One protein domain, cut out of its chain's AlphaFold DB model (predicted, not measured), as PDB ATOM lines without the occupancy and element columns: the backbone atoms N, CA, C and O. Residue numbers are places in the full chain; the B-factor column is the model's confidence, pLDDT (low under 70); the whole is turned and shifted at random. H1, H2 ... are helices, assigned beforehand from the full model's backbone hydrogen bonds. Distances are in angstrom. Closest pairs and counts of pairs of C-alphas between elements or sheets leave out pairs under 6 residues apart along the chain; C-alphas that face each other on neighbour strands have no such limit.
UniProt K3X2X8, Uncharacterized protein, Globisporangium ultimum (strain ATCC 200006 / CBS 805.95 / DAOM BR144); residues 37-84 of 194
ATOM      1  N   LYS A  37     129.331 134.859 197.772       79.12
ATOM      2  CA  LYS A  37     128.695 135.883 198.602       79.12
ATOM      3  C   LYS A  37     129.729 136.651 199.429       79.12
ATOM      4  O   LYS A  37     129.732 137.876 199.402       79.12
ATOM      5  N   GLU A  38     130.623 135.950 200.120       74.81
ATOM      6  CA  GLU A  38     131.649 136.587 200.956       74.81
ATOM      7  C   GLU A  38     132.704 137.307 200.111       74.81
ATOM      8  O   GLU A  38     133.076 138.441 200.405       74.81
ATOM      9  N   GLU A  39     133.139 136.688 199.011       77.00
ATOM     10  CA  GLU A  39     134.116 137.288 198.103       77.00
ATOM     11  C   GLU A  39     133.545 138.522 197.384       77.00
ATOM     12  O   GLU A  39     134.227 139.543 197.269       77.00
ATOM     13  N   ALA A  40     132.278 138.478 196.962       81.38
ATOM     14  CA  ALA A  40     131.599 139.624 196.369       81.38
ATOM     15  C   ALA A  40     131.424 140.765 197.375       81.38
ATOM     16  O   ALA A  40     131.658 141.919 197.016       81.38
ATOM     17  N   LEU A  41     131.058 140.465 198.626       82.81
ATOM     18  CA  LEU A  41     130.947 141.475 199.680       82.81
ATOM     19  C   LEU A  41     132.309 142.101 200.005       82.81
ATOM     20  O   LEU A  41     132.395 143.323 200.139       82.81
ATOM     21  N   ARG A  42     133.383 141.302 200.037       81.81
ATOM     22  CA  ARG A  42     134.753 141.800 200.223       81.81
ATOM     23  C   ARG A  42     135.184 142.711 199.071       81.81
ATOM     24  O   ARG A  42     135.587 143.845 199.313       81.81
ATOM     25  N   LYS A  43     135.008 142.279 197.819       83.94
ATOM     26  CA  LYS A  43     135.330 143.086 196.624       83.94
ATOM     27  C   LYS A  43     134.487 144.355 196.520       83.94
ATOM     28  O   LYS A  43     134.970 145.383 196.049       83.94
ATOM     29  N   PHE A  44     133.222 144.297 196.934       83.06
ATOM     30  CA  PHE A  44     132.356 145.469 197.006       83.06
ATOM     31  C   PHE A  44     132.875 146.474 198.037       83.06
ATOM     32  O   PHE A  44     132.987 147.658 197.721       83.06
ATOM     33  N   TYR A  45     133.231 145.999 199.232       82.81
ATOM     34  CA  TYR A  45     133.796 146.825 200.294       82.81
ATOM     35  C   TYR A  45     135.117 147.484 199.866       82.81
ATOM     36  O   TYR A  45     135.253 148.702 199.960       82.81
ATOM     37  N   GLU A  46     136.041 146.713 199.286       83.50
ATOM     38  CA  GLU A  46     137.304 147.226 198.735       83.50
ATOM     39  C   GLU A  46     137.064 148.303 197.674       83.50
ATOM     40  O   GLU A  46     137.602 149.405 197.771       83.50
ATOM     41  N   ARG A  47     136.192 148.026 196.697       82.06
ATOM     42  CA  ARG A  47     135.850 148.986 195.639       82.06
ATOM     43  C   ARG A  47     135.294 150.281 196.218       82.06
ATOM     44  O   ARG A  47     135.657 151.359 195.764       82.06
ATOM     45  N   LYS A  48     134.425 150.181 197.222       81.00
ATOM     46  CA  LYS A  48     133.824 151.340 197.880       81.00
ATOM     47  C   LYS A  48     134.859 152.204 198.601       81.00
ATOM     48  O   LYS A  48     134.802 153.424 198.453       81.00
ATOM     49  N   ILE A  49     135.833 151.590 199.276       79.12
ATOM     50  CA  ILE A  49     136.967 152.306 199.880       79.12
ATOM     51  C   ILE A  49     137.820 152.979 198.796       79.12
ATOM     52  O   ILE A  49     138.136 154.159 198.917       79.12
ATOM     53  N   THR A  50     138.178 152.260 197.725       76.12
ATOM     54  CA  THR A  50     139.033 152.792 196.648       76.12
ATOM     55  C   THR A  50     138.378 153.945 195.890       76.12
ATOM     56  O   THR A  50     139.049 154.910 195.539       76.12
ATOM     57  N   THR A  51     137.071 153.864 195.635       79.31
ATOM     58  CA  THR A  51     136.308 154.919 194.954       79.31
ATOM     59  C   THR A  51     136.055 156.135 195.859       79.31
ATOM     60  O   THR A  51     135.610 157.165 195.364       79.31
ATOM     61  N   GLY A  52     136.334 156.050 197.167       69.94
ATOM     62  CA  GLY A  52     136.081 157.143 198.114       69.94
ATOM     63  C   GLY A  52     134.593 157.463 198.282       69.94
ATOM     64  O   GLY A  52     134.238 158.562 198.700       69.94
ATOM     65  N   ALA A  53     133.710 156.524 197.926       75.56
ATOM     66  CA  ALA A  53     132.274 156.715 198.046       75.56
ATOM     67  C   ALA A  53     131.866 156.557 199.520       75.56
ATOM     68  O   ALA A  53     132.182 155.517 200.106       75.56
ATOM     69  N   PRO A  54     131.139 157.521 200.116       73.44
ATOM     70  CA  PRO A  54     130.734 157.419 201.509       73.44
ATOM     71  C   PRO A  54     129.797 156.217 201.677       73.44
ATOM     72  O   PRO A  54     128.766 156.112 201.006       73.44
ATOM     73  N   LEU A  55     130.183 155.277 202.539       76.44
ATOM     74  CA  LEU A  55     129.251 154.302 203.097       76.44
ATOM     75  C   LEU A  55     128.675 154.887 204.374       76.44
ATOM     76  O   LEU A  55     129.399 155.496 205.154       76.44
ATOM     77  N   ASN A  56     127.386 154.654 204.591       81.75
ATOM     78  CA  ASN A  56     126.775 154.935 205.880       81.75
ATOM     79  C   ASN A  56     127.397 153.995 206.931       81.75
ATOM     80  O   ASN A  56     127.589 152.808 206.651       81.75
ATOM     81  N   ASP A  57     127.691 154.493 208.130       78.81
ATOM     82  CA  ASP A  57     128.324 153.728 209.213       78.81
ATOM     83  C   ASP A  57     127.561 152.436 209.541       78.81
ATOM     84  O   ASP A  57     128.163 151.384 209.767       78.81
ATOM     85  N   HIS A  58     126.228 152.469 209.441       82.19
ATOM     86  CA  HIS A  58     125.385 151.281 209.596       82.19
ATOM     87  C   HIS A  58     125.677 150.201 208.533       82.19
ATOM     88  O   HIS A  58     125.670 149.003 208.817       82.19
ATOM     89  N   GLN A  59     125.978 150.605 207.293       82.25
ATOM     90  CA  GLN A  59     126.350 149.684 206.211       82.25
ATOM     91  C   GLN A  59     127.750 149.107 206.428       82.25
ATOM     92  O   GLN A  59     127.975 147.931 206.140       82.25
ATOM     93  N   VAL A  60     128.680 149.912 206.953       78.88
ATOM     94  CA  VAL A  60     130.033 149.455 207.296       78.88
ATOM     95  C   VAL A  60     129.973 148.404 208.402       78.88
ATOM     96  O   VAL A  60     130.552 147.331 208.235       78.88
ATOM     97  N   GLN A  61     129.213 148.653 209.473       81.25
ATOM     98  CA  GLN A  61     129.030 147.686 210.561       81.25
ATOM     99  C   GLN A  61     128.388 146.383 210.077       81.25
ATOM    100  O   GLN A  61     128.853 145.295 210.423       81.25
ATOM    101  N   ALA A  62     127.352 146.467 209.238       81.94
ATOM    102  CA  ALA A  62     126.703 145.286 208.676       81.94
ATOM    103  C   ALA A  62     127.668 144.450 207.813       81.94
ATOM    104  O   ALA A  62     127.685 143.219 207.917       81.94
ATOM    105  N   LEU A  63     128.500 145.100 206.992       80.44
ATOM    106  CA  LEU A  63     129.509 144.428 206.167       80.44
ATOM    107  C   LEU A  63     130.616 143.796 207.014       80.44
ATOM    108  O   LEU A  63     130.956 142.637 206.784       80.44
ATOM    109  N   GLN A  64     131.131 144.512 208.013       80.19
ATOM    110  CA  GLN A  64     132.149 143.999 208.936       80.19
ATOM    111  C   GLN A  64     131.643 142.779 209.707       80.19
ATOM    112  O   GLN A  64     132.316 141.751 209.733       80.19
ATOM    113  N   LYS A  65     130.415 142.849 210.239       83.06
ATOM    114  CA  LYS A  65     129.763 141.729 210.930       83.06
ATOM    115  C   LYS A  65     129.554 140.524 210.011       83.06
ATOM    116  O   LYS A  65     129.746 139.394 210.441       83.06
ATOM    117  N   THR A  66     129.179 140.756 208.751       79.81
ATOM    118  CA  THR A  66     128.954 139.677 207.771       79.81
ATOM    119  C   THR A  66     130.258 139.020 207.324       79.81
ATOM    120  O   THR A  66     130.275 137.828 207.043       79.81
ATOM    121  N   LEU A  67     131.343 139.789 207.238       72.88
ATOM    122  CA  LEU A  67     132.636 139.310 206.754       72.88
ATOM    123  C   LEU A  67     133.575 138.847 207.880       72.88
ATOM    124  O   LEU A  67     134.662 138.355 207.583       72.88
ATOM    125  N   GLY A  68     133.192 139.032 209.150       72.75
ATOM    126  CA  GLY A  68     134.037 138.739 210.310       72.75
ATOM    127  C   GLY A  68     135.316 139.582 210.373       72.75
ATOM    128  O   GLY A  68     136.282 139.169 211.002       72.75
ATOM    129  N   ILE A  69     135.347 140.733 209.690       67.38
ATOM    130  CA  ILE A  69     136.539 141.583 209.572       67.38
ATOM    131  C   ILE A  69     136.524 142.582 210.728       67.38
ATOM    132  O   ILE A  69     135.596 143.390 210.836       67.38
ATOM    133  N   THR A  70     137.549 142.551 211.576       64.31
ATOM    134  CA  THR A  70     137.764 143.581 212.598       64.31
ATOM    135  C   THR A  70     138.357 144.838 211.956       64.31
ATOM    136  O   THR A  70     139.005 144.786 210.910       64.31
ATOM    137  N   VAL A  71     138.130 146.005 212.564       59.28
ATOM    138  CA  VAL A  71     138.616 147.303 212.052       59.28
ATOM    139  C   VAL A  71     140.141 147.293 211.810       59.28
ATOM    140  O   VAL A  71     140.630 147.947 210.883       59.28
ATOM    141  N   ASP A  72     140.876 146.477 212.567       57.22
ATOM    142  CA  ASP A  72     142.328 146.306 212.467       57.22
ATOM    143  C   ASP A  72     142.787 145.650 211.153       57.22
ATOM    144  O   ASP A  72     143.839 146.004 210.607       57.22
ATOM    145  N   ASP A  73     141.993 144.740 210.588       62.44
ATOM    146  CA  ASP A  73     142.329 144.066 209.329       62.44
ATOM    147  C   ASP A  73     142.184 145.001 208.123       62.44
ATOM    148  O   ASP A  73     142.982 144.944 207.182       62.44
ATOM    149  N   VAL A  74     141.234 145.938 208.177       60.22
ATOM    150  CA  VAL A  74     141.058 146.971 207.143       60.22
ATOM    151  C   VAL A  74     142.269 147.910 207.107       60.22
ATOM    152  O   VAL A  74     142.755 148.273 206.030       60.22
ATOM    153  N   GLN A  75     142.816 148.270 208.272       58.44
ATOM    154  CA  GLN A  75     144.035 149.079 208.352       58.44
ATOM    155  C   GLN A  75     145.277 148.318 207.871       58.44
ATOM    156  O   GLN A  75     146.107 148.893 207.155       58.44
ATOM    157  N   LYS A  76     145.400 147.024 208.200       60.41
ATOM    158  CA  LYS A  76     146.474 146.165 207.672       60.41
ATOM    159  C   LYS A  76     146.407 146.053 206.149       60.41
ATOM    160  O   LYS A  76     147.441 146.193 205.497       60.41
ATOM    161  N   GLN A  77     145.217 145.898 205.570       61.00
ATOM    162  CA  GLN A  77     145.033 145.886 204.115       61.00
ATOM    163  C   GLN A  77     145.398 147.229 203.469       61.00
ATOM    164  O   GLN A  77     146.098 147.249 202.455       61.00
ATOM    165  N   LYS A  78     145.020 148.360 204.079       58.97
ATOM    166  CA  LYS A  78     145.426 149.694 203.602       58.97
ATOM    167  C   LYS A  78     146.952 149.875 203.633       58.97
ATOM    168  O   LYS A  78     147.510 150.406 202.675       58.97
ATOM    169  N   ARG A  79     147.643 149.391 204.678       57.69
ATOM    170  CA  ARG A  79     149.122 149.407 204.754       57.69
ATOM    171  C   ARG A  79     149.768 148.487 203.715       57.69
ATOM    172  O   ARG A  79     150.711 148.918 203.059       57.69
ATOM    173  N   GLN A  80     149.245 147.278 203.501       57.53
ATOM    174  CA  GLN A  80     149.777 146.341 202.498       57.53
ATOM    175  C   GLN A  80     149.609 146.848 201.057       57.53
ATOM    176  O   GLN A  80     150.501 146.664 200.231       57.53
ATOM    177  N   GLN A  81     148.517 147.552 200.742       54.94
ATOM    178  CA  GLN A  81     148.336 148.163 199.417       54.94
ATOM    179  C   GLN A  81     149.267 149.364 199.171       54.94
ATOM    180  O   GLN A  81     149.575 149.667 198.016       54.94
ATOM    181  N   MET A  82     149.739 150.037 200.227       51.62
ATOM    182  CA  MET A  82     150.747 151.095 200.100       51.62
ATOM    183  C   MET A  82     152.170 150.538 199.992       51.62
ATOM    184  O   MET A  82     152.952 151.058 199.200       51.62
ATOM    185  N   THR A  83     152.507 149.452 200.694       49.44
ATOM    186  CA  THR A  83     153.839 148.827 200.583       49.44
ATOM    187  C   THR A  83     154.010 147.992 199.310       49.44
ATOM    188  O   THR A  83     155.125 147.880 198.801       49.44
ATOM    189  N   ALA A  84     152.922 147.488 198.715       50.25
ATOM    190  CA  ALA A  84     152.959 146.780 197.431       50.25
ATOM    191  C   ALA A  84     153.238 147.689 196.216       50.25
ATOM    192  O   ALA A  84     153.559 147.187 195.141       50.25
TER     193      ALA A  84
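This is residues 37 to 84 of the 194 residues of an uncharacterized protein of Globisporangium ultimum (strain ATCC 200006 / CBS 805.95 / DAOM BR144) (UniProt K3X2X8). Two helices, H1 and H2, fold back on each other as a helical hairpin, and a third helix, H3, turns off about perpendicular to H2 and reaches away from it. The far part of H3, residues 79 to 83, sticks out together with residue 84. The printed part has 48 residues with three named helices, in the order H1, H2, H3, and no named strand; the class is all helix. It is compact, with a radius of gyration of the C-alphas of 10.7 A, and spans 29 by 22 by 19 A.

H1 runs from residue 37 to 50, 19.9 A from first to last C-alpha, beginning at C-alpha 37 at (128.695, 135.883, 198.602). H2 holds residues 57 to 67 and measures 15.2 A, with C-alpha 57 at (128.324, 153.728, 209.213). H3 holds residues 71 to 83 and measures 19.1 A, ending at C-alpha 83 at (153.839, 148.827, 200.583).

H1 and H2 touch and form a helical hairpin; their closest C-alphas, those of Glu 38 and Leu 67, are 6.5 A apart. They run opposite ways at a steep tilt of 40 degrees. H2 and H3 are close but not clearly touching, with the closest C-alphas, those of Gln 64 and Val 71, 7.9 A apart. Their lines are about perpendicular, at 86 degrees. H1 and H3 are near each other, with 7 pairs of C-alphas within 10 A. In H1, H2 and H3 every O i to N i+4 pair is within hydrogen-bond range.

The two C-alphas farthest apart, those of His 58 and Ala 84, are 30.5 A apart. The printed part has no cut. The link from H1 to H2 is short, with 6 residues, and that from H2 to H3 is tight, with 3. The mean pLDDT of the printed part is 72.3; residue 52 and residues 69 to 84 are under 70.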